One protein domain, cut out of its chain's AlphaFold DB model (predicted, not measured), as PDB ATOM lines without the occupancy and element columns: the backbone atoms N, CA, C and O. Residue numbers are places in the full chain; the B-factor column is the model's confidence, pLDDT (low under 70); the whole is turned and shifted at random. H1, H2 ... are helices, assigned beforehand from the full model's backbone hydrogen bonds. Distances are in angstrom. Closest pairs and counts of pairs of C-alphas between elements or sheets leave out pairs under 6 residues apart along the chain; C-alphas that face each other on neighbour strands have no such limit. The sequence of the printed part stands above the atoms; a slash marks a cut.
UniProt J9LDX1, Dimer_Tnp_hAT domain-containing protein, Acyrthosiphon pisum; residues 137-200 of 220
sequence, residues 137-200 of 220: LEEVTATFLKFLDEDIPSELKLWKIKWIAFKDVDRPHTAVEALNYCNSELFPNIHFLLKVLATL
ATOM      1  N   LEU A 137      -0.968  41.594  14.654       42.84
ATOM      2  CA  LEU A 137      -1.867  42.677  14.252       42.84
ATOM      3  C   LEU A 137      -1.443  44.026  14.824       42.84
ATOM      4  O   LEU A 137      -1.676  45.024  14.162       42.84
ATOM      5  N   GLU A 138      -0.824  44.098  16.002       48.50
ATOM      6  CA  GLU A 138      -0.393  45.384  16.579       48.50
ATOM      7  C   GLU A 138       0.671  46.084  15.707       48.50
ATOM      8  O   GLU A 138       0.593  47.290  15.478       48.50
ATOM      9  N   GLU A 139       1.604  45.332  15.110       50.94
ATOM     10  CA  GLU A 139       2.618  45.885  14.190       50.94
ATOM     11  C   GLU A 139       2.031  46.258  12.816       50.94
ATOM     12  O   GLU A 139       2.364  47.295  12.228       50.94
ATOM     13  N   VAL A 140       1.108  45.433  12.316       51.59
ATOM     14  CA  VAL A 140       0.384  45.672  11.059       51.59
ATOM     15  C   VAL A 140      -0.529  46.894  11.212       51.59
ATOM     16  O   VAL A 140      -0.454  47.830  10.418       51.59
ATOM     17  N   THR A 141      -1.325  46.965  12.276       52.44
ATOM     18  CA  THR A 141      -2.238  48.086  12.549       52.44
ATOM     19  C   THR A 141      -1.493  49.386  12.787       52.44
ATOM     20  O   THR A 141      -1.889  50.380  12.199       52.44
ATOM     21  N   ALA A 142      -0.369  49.409  13.510       57.72
ATOM     22  CA  ALA A 142       0.447  50.622  13.662       57.72
ATOM     23  C   ALA A 142       0.920  51.211  12.319       57.72
ATOM     24  O   ALA A 142       1.001  52.433  12.157       57.72
ATOM     25  N   THR A 143       1.198  50.354  11.335       60.81
ATOM     26  CA  THR A 143       1.610  50.777   9.989       60.81
ATOM     27  C   THR A 143       0.423  51.291   9.173       60.81
ATOM     28  O   THR A 143       0.544  52.304   8.480       60.81
ATOM     29  N   PHE A 144      -0.733  50.635   9.287       62.59
ATOM     30  CA  PHE A 144      -1.939  50.985   8.536       62.59
ATOM     31  C   PHE A 144      -2.767  52.111   9.167       62.59
ATOM     32  O   PHE A 144      -3.478  52.795   8.441       62.59
ATOM     33  N   LEU A 145      -2.607  52.388  10.466       63.91
ATOM     34  CA  LEU A 145      -3.265  53.489  11.186       63.91
ATOM     35  C   LEU A 145      -2.970  54.861  10.566       63.91
ATOM     36  O   LEU A 145      -3.791  55.760  10.668       63.91
ATOM     37  N   LYS A 146      -1.835  55.018   9.873       68.06
ATOM     38  CA  LYS A 146      -1.479  56.256   9.154       68.06
ATOM     39  C   LYS A 146      -2.328  56.516   7.906       68.06
ATOM     40  O   LYS A 146      -2.306  57.628   7.391       68.06
ATOM     41  N   PHE A 147      -3.000  55.487   7.393       65.31
ATOM     42  CA  PHE A 147      -3.847  55.545   6.199       65.31
ATOM     43  C   PHE A 147      -5.338  55.589   6.534       65.31
ATOM     44  O   PHE A 147      -6.157  55.595   5.622       65.31
ATOM     45  N   LEU A 148      -5.680  55.568   7.822       69.06
ATOM     46  CA  LEU A 148      -7.054  55.612   8.286       69.06
ATOM     47  C   LEU A 148      -7.374  57.022   8.785       69.06
ATOM     48  O   LEU A 148      -6.535  57.665   9.419       69.06
ATOM     49  N   ASP A 149      -8.585  57.489   8.503       70.56
ATOM     50  CA  ASP A 149      -9.054  58.802   8.952       70.56
ATOM     51  C   ASP A 149      -9.317  58.815  10.472       70.56
ATOM     52  O   ASP A 149      -9.512  57.770  11.092       70.56
ATOM     53  N   GLU A 150      -9.369  59.991  11.112       67.12
ATOM     54  CA  GLU A 150      -9.608  60.094  12.571       67.12
ATOM     55  C   GLU A 150     -10.961  59.498  13.026       67.12
ATOM     56  O   GLU A 150     -11.139  59.165  14.201       67.12
ATOM     57  N   ASP A 151     -11.901  59.289  12.100       70.88
ATOM     58  CA  ASP A 151     -13.271  58.844  12.375       70.88
ATOM     59  C   ASP A 151     -13.456  57.320  12.542       70.88
ATOM     60  O   ASP A 151     -14.587  56.854  12.739       70.88
ATOM     61  N   ILE A 152     -12.379  56.520  12.553       76.81
ATOM     62  CA  ILE A 152     -12.446  55.053  12.754       76.81
ATOM     63  C   ILE A 152     -13.292  54.650  13.973       76.81
ATOM     64  O   ILE A 152     -14.095  53.727  13.830       76.81
ATOM     65  N   PRO A 153     -13.180  55.278  15.169       72.44
ATOM     66  CA  PRO A 153     -13.953  54.836  16.333       72.44
ATOM     67  C   PRO A 153     -15.466  54.963  16.116       72.44
ATOM     68  O   PRO A 153     -16.243  54.102  16.544       72.44
ATOM     69  N   SER A 154     -15.888  56.023  15.425       75.50
ATOM     70  CA  SER A 154     -17.289  56.289  15.090       75.50
ATOM     71  C   SER A 154     -17.796  55.311  14.034       75.50
ATOM     72  O   SER A 154     -18.872  54.727  14.185       75.50
ATOM     73  N   GLU A 155     -16.997  55.083  12.994       82.50
ATOM     74  CA  GLU A 155     -17.303  54.144  11.917       82.50
ATOM     75  C   GLU A 155     -17.399  52.701  12.440       82.50
ATOM     76  O   GLU A 155     -18.373  51.994  12.164       82.50
ATOM     77  N   LEU A 156     -16.449  52.286  13.284       79.25
ATOM     78  CA  LEU A 156     -16.419  50.971  13.930       79.25
ATOM     79  C   LEU A 156     -17.645  50.756  14.815       79.25
ATOM     80  O   LEU A 156     -18.255  49.685  14.790       79.25
ATOM     81  N   LYS A 157     -18.052  51.783  15.567       76.62
ATOM     82  CA  LYS A 157     -19.274  51.742  16.373       76.62
ATOM     83  C   LYS A 157     -20.513  51.514  15.505       76.62
ATOM     84  O   LYS A 157     -21.330  50.656  15.832       76.62
ATOM     85  N   LEU A 158     -20.654  52.245  14.399       80.38
ATOM     86  CA  LEU A 158     -21.784  52.083  13.476       80.38
ATOM     87  C   LEU A 158     -21.789  50.702  12.812       80.38
ATOM     88  O   LEU A 158     -22.842  50.074  12.690       80.38
ATOM     89  N   TRP A 159     -20.617  50.197  12.441       82.38
ATOM     90  CA  TRP A 159     -20.469  48.863  11.868       82.38
ATOM     91  C   TRP A 159     -20.841  47.757  12.852       82.38
ATOM     92  O   TRP A 159     -21.557  46.830  12.482       82.38
ATOM     93  N   LYS A 160     -20.449  47.871  14.125       78.56
ATOM     94  CA  LYS A 160     -20.910  46.954  15.177       78.56
ATOM     95  C   LYS A 160     -22.432  46.981  15.305       78.56
ATOM     96  O   LYS A 160     -23.063  45.929  15.263       78.56
ATOM     97  N   ILE A 161     -23.030  48.175  15.372       79.25
ATOM     98  CA  ILE A 161     -24.489  48.345  15.477       79.25
ATOM     99  C   ILE A 161     -25.221  47.674  14.310       79.25
ATOM    100  O   ILE A 161     -26.228  47.002  14.540       79.25
ATOM    101  N   LYS A 162     -24.702  47.791  13.078       81.00
ATOM    102  CA  LYS A 162     -25.266  47.117  11.897       81.00
ATOM    103  C   LYS A 162     -25.451  45.619  12.138       81.00
ATOM    104  O   LYS A 162     -26.493  45.082  11.782       81.00
ATOM    105  N   TRP A 163     -24.475  44.959  12.758       79.00
ATOM    106  CA  TRP A 163     -24.477  43.509  12.955       79.00
ATOM    107  C   TRP A 163     -25.233  43.035  14.201       79.00
ATOM    108  O   TRP A 163     -25.612  41.868  14.251       79.00
ATOM    109  N   ILE A 164     -25.538  43.919  15.159       73.06
ATOM    110  CA  ILE A 164     -26.381  43.595  16.330       73.06
ATOM    111  C   ILE A 164     -27.803  43.193  15.904       73.06
ATOM    112  O   ILE A 164     -28.446  42.382  16.569       73.06
ATOM    113  N   ALA A 165     -28.297  43.733  14.787       70.06
ATOM    114  CA  ALA A 165     -29.625  43.419  14.265       70.06
ATOM    115  C   ALA A 165     -29.730  42.019  13.621       70.06
ATOM    116  O   ALA A 165     -30.842  41.545  13.386       70.06
ATOM    117  N   PHE A 166     -28.602  41.358  13.338       71.12
ATOM    118  CA  PHE A 166     -28.549  40.066  12.649       71.12
ATOM    119  C   PHE A 166     -28.275  38.917  13.627       71.12
ATOM    120  O   PHE A 166     -27.573  39.070  14.630       71.12
ATOM    121  N   LYS A 167     -28.814  37.728  13.331       70.38
ATOM    122  CA  LYS A 167     -28.487  36.520  14.103       70.38
ATOM    123  C   LYS A 167     -27.024  36.149  13.870       70.38
ATOM    124  O   LYS A 167     -26.441  36.495  12.853       70.38
ATOM    125  N   ASP A 168     -26.431  35.425  14.816       68.62
ATOM    126  CA  ASP A 168     -25.024  34.999  14.736       68.62
ATOM    127  C   ASP A 168     -24.699  34.218  13.457       68.62
ATOM    128  O   ASP A 168     -23.674  34.453  12.839       68.62
ATOM    129  N   VAL A 169     -25.635  33.374  13.013       71.12
ATOM    130  CA  VAL A 169     -25.514  32.560  11.792       71.12
ATOM    131  C   VAL A 169     -25.471  33.406  10.513       71.12
ATOM    132  O   VAL A 169     -24.936  32.963   9.504       71.12
ATOM    133  N   ASP A 170     -26.023  34.621  10.552       73.69
ATOM    134  CA  ASP A 170     -26.100  35.523   9.398       73.69
ATOM    135  C   ASP A 170     -24.933  36.530   9.372       73.69
ATOM    136  O   ASP A 170     -24.859  37.380   8.480       73.69
ATOM    137  N   ARG A 171     -24.035  36.483  10.369       80.31
ATOM    138  CA  ARG A 171     -22.880  37.382  10.469       80.31
ATOM    139  C   ARG A 171     -21.679  36.807   9.710       80.31
ATOM    140  O   ARG A 171     -21.484  35.596   9.693       80.31
ATOM    141  N   PRO A 172     -20.852  37.663   9.088       81.12
ATOM    142  CA  PRO A 172     -19.668  37.204   8.374       81.12
ATOM    143  C   PRO A 172     -18.638  36.634   9.354       81.12
ATOM    144  O   PRO A 172     -18.289  37.287  10.340       81.12
ATOM    145  N   HIS A 173     -18.124  35.441   9.061       75.25
ATOM    146  CA  HIS A 173     -17.124  34.760   9.890       75.25
ATOM    147  C   HIS A 173     -15.693  34.964   9.383       75.25
ATOM    148  O   HIS A 173     -14.733  34.693  10.102       75.25
ATOM    149  N   THR A 174     -15.536  35.450   8.150       76.88
ATOM    150  CA  THR A 174     -14.232  35.742   7.545       76.88
ATOM    151  C   THR A 174     -14.141  37.195   7.081       76.88
ATOM    152  O   THR A 174     -15.150  37.826   6.761       76.88
ATOM    153  N   ALA A 175     -12.920  37.736   6.992       78.00
ATOM    154  CA  ALA A 175     -12.694  39.085   6.461       78.00
ATOM    155  C   ALA A 175     -13.202  39.233   5.013       78.00
ATOM    156  O   ALA A 175     -13.729  40.280   4.646       78.00
ATOM    157  N   VAL A 176     -13.102  38.162   4.216       80.94
ATOM    158  CA  VAL A 176     -13.600  38.105   2.832       80.94
ATOM    159  C   VAL A 176     -15.126  38.196   2.794       80.94
ATOM    160  O   VAL A 176     -15.680  38.987   2.034       80.94
ATOM    161  N   GLU A 177     -15.821  37.434   3.640       82.62
ATOM    162  CA  GLU A 177     -17.280  37.525   3.760       82.62
ATOM    163  C   GLU A 177     -17.712  38.906   4.246       82.62
ATOM    164  O   GLU A 177     -18.612  39.507   3.666       82.62
ATOM    165  N   ALA A 178     -17.046  39.444   5.269       85.31
ATOM    166  CA  ALA A 178     -17.350  40.767   5.803       85.31
ATOM    167  C   ALA A 178     -17.176  41.861   4.743       85.31
ATOM    168  O   ALA A 178     -17.975  42.799   4.699       85.31
ATOM    169  N   LEU A 179     -16.181  41.718   3.858       85.69
ATOM    170  CA  LEU A 179     -15.936  42.644   2.756       85.69
ATOM    171  C   LEU A 179     -17.103  42.678   1.761       85.69
ATOM    172  O   LEU A 179     -17.475  43.761   1.315       85.69
ATOM    173  N   ASN A 180     -17.740  41.535   1.480       86.56
ATOM    174  CA  ASN A 180     -18.911  41.468   0.592       86.56
ATOM    175  C   ASN A 180     -20.109  42.265   1.127       86.56
ATOM    176  O   ASN A 180     -20.919  42.771   0.354       86.56
ATOM    177  N   TYR A 181     -20.215  42.404   2.448       85.31
ATOM    178  CA  TYR A 181     -21.272  43.180   3.095       85.31
ATOM    179  C   TYR A 181     -20.855  44.623   3.413       85.31
ATOM    180  O   TYR A 181     -21.668  45.388   3.944       85.31
ATOM    181  N   CYS A 182     -19.605  45.006   3.146       87.06
ATOM    182  CA  CYS A 182     -19.054  46.305   3.511       87.06
ATOM    183  C   CYS A 182     -19.133  47.298   2.349       87.06
ATOM    184  O   CYS A 182     -18.365  47.214   1.392       87.06
ATOM    185  N   ASN A 183     -20.048  48.266   2.453       88.12
ATOM    186  CA  ASN A 183     -20.144  49.372   1.504       88.12
ATOM    187  C   ASN A 183     -19.005  50.376   1.766       88.12
ATOM    188  O   ASN A 183     -18.945  50.960   2.846       88.12
ATOM    189  N   SER A 184     -18.140  50.584   0.772       88.44
ATOM    190  CA  SER A 184     -16.965  51.460   0.862       88.44
ATOM    191  C   SER A 184     -17.277  52.955   0.966       88.44
ATOM    192  O   SER A 184     -16.405  53.706   1.378       88.44
ATOM    193  N   GLU A 185     -18.475  53.403   0.585       86.19
ATOM    194  CA  GLU A 185     -18.901  54.804   0.736       86.19
ATOM    195  C   GLU A 185     -19.384  55.097   2.160       86.19
ATOM    196  O   GLU A 185     -19.197  56.197   2.667       86.19
ATOM    197  N   LEU A 186     -20.005  54.107   2.810       84.38
ATOM    198  CA  LEU A 186     -20.526  54.237   4.175       84.38
ATOM    199  C   LEU A 186     -19.485  53.890   5.240       84.38
ATOM    200  O   LEU A 186     -19.534  54.428   6.342       84.38
ATOM    201  N   PHE A 187     -18.587  52.957   4.920       87.06
ATOM    202  CA  PHE A 187     -17.578  52.438   5.833       87.06
ATOM    203  C   PHE A 187     -16.200  52.363   5.143       87.06
ATOM    204  O   PHE A 187     -15.683  51.264   4.914       87.06
ATOM    205  N   PRO A 188     -15.613  53.505   4.741       86.88
ATOM    206  CA  PRO A 188     -14.358  53.535   3.993       86.88
ATOM    207  C   PRO A 188     -13.174  52.940   4.772       86.88
ATOM    208  O   PRO A 188     -12.429  52.127   4.211       86.88
ATOM    209  N   ASN A 189     -13.021  53.268   6.061       86.25
ATOM    210  CA  ASN A 189     -11.912  52.780   6.886       86.25
ATOM    211  C   ASN A 189     -12.035  51.276   7.147       86.25
ATOM    212  O   ASN A 189     -11.063  50.528   7.032       86.25
ATOM    213  N   ILE A 190     -13.242  50.796   7.443       86.62
ATOM    214  CA  ILE A 190     -13.501  49.373   7.692       86.62
ATOM    215  C   ILE A 190     -13.364  48.573   6.405       86.62
ATOM    216  O   ILE A 190     -12.806  47.479   6.418       86.62
ATOM    217  N   HIS A 191     -13.828  49.103   5.275       88.88
ATOM    218  CA  HIS A 191     -13.654  48.460   3.978       88.88
ATOM    219  C   HIS A 191     -12.168  48.317   3.615       88.88
ATOM    220  O   HIS A 191     -11.751  47.261   3.131       88.88
ATOM    221  N   PHE A 192     -11.352  49.341   3.886       86.00
ATOM    222  CA  PHE A 192      -9.900  49.270   3.717       86.00
ATOM    223  C   PHE A 192      -9.269  48.217   4.638       86.00
ATOM    224  O   PHE A 192      -8.539  47.348   4.161       86.00
ATOM    225  N   LEU A 193      -9.610  48.223   5.930       83.44
ATOM    226  CA  LEU A 193      -9.127  47.234   6.898       83.44
ATOM    227  C   LEU A 193      -9.490  45.801   6.494       83.44
ATOM    228  O   LEU A 193      -8.638  44.916   6.524       83.44
ATOM    229  N   LEU A 194     -10.731  45.565   6.063       84.44
ATOM    230  CA  LEU A 194     -11.190  44.254   5.602       84.44
ATOM    231  C   LEU A 194     -10.456  43.798   4.338       84.44
ATOM    232  O   LEU A 194     -10.121  42.621   4.235       84.44
ATOM    233  N   LYS A 195     -10.148  44.708   3.403       84.75
ATOM    234  CA  LYS A 195      -9.303  44.407   2.233       84.75
ATOM    235  C   LYS A 195      -7.890  44.009   2.635       84.75
ATOM    236  O   LYS A 195      -7.372  43.025   2.112       84.75
ATOM    237  N   VAL A 196      -7.274  44.745   3.559       83.00
ATOM    238  CA  VAL A 196      -5.949  44.398   4.090       83.00
ATOM    239  C   VAL A 196      -6.005  43.009   4.731       83.00
ATOM    240  O   VAL A 196      -5.255  42.126   4.335       83.00
ATOM    241  N   LEU A 197      -6.962  42.757   5.625       78.00
ATOM    242  CA  LEU A 197      -7.123  41.455   6.283       78.00
ATOM    243  C   LEU A 197      -7.412  40.304   5.307       78.00
ATOM    244  O   LEU A 197      -6.925  39.199   5.513       78.00
ATOM    245  N   ALA A 198      -8.184  40.549   4.247       80.69
ATOM    246  CA  ALA A 198      -8.516  39.548   3.233       80.69
ATOM    247  C   ALA A 198      -7.348  39.221   2.287       80.69
ATOM    248  O   ALA A 198      -7.334  38.149   1.684       80.69
ATOM    249  N   THR A 199      -6.398  40.145   2.122       78.44
ATOM    250  CA  THR A 199      -5.236  39.992   1.228       78.44
ATOM    251  C   THR A 199      -3.977  39.550   1.958       78.44
ATOM    252  O   THR A 199      -3.080  38.974   1.340       78.44
ATOM    253  N   LEU A 200      -3.910  39.770   3.271       72.62
ATOM    254  CA  LEU A 200      -2.886  39.165   4.101       72.62
ATOM    255  C   LEU A 200      -3.136  37.653   4.152       72.62
ATOM    256  O   LEU A 200      -4.247  37.228   4.479       72.62
TER     257      LEU A 200
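This is residues 137 to 200 of the 220 residues of the protein "Dimer_Tnp_hAT domain-containing protein" of Acyrthosiphon pisum (UniProt J9LDX1). H4 stands in the middle of a small all-helix domain: H2 meets the first end of H4 at a corner, H3 packs on the later part of H4, and H1 stands beside H4 without touching it. Residues 164 to 170, of which 164 is the last residue of H2, stick out from the rest. The 64 printed residues, with four named helices and no named strand, are compact, with a radius of gyration of the C-alphas of 11.9 A and spans of 33 by 24 by 21 A.

H1, residues 137 to 147, is near H4, residues 188 to 199. H2, residues 152 to 164, touches H4 with residues 152 to 156 alone, about perpendicular at 77 degrees; the closest C-alphas, of Ile 152 and Asn 189, are 6.3 A apart. H3, residues 175 to 180, touches H4 at a steep tilt of 53 degrees, opposite ways; the closest C-alphas, of Ala 175 and Ala 198, are 5.3 A apart. Every O i to N i+4 pair is within hydrogen-bond range in H2, H3 and H4, and 5 of 7 in H1.

H1 begins at C-alpha 137 (-1.867, 42.677, 14.252). H2 spans 18.4 A, and H4 16.6 A, ending at C-alpha 199 (-5.236, 39.992, 1.228).

The printed part has no cut and no long link. The pLDDT is under 70 at residues 137 to 148, 150 and 168.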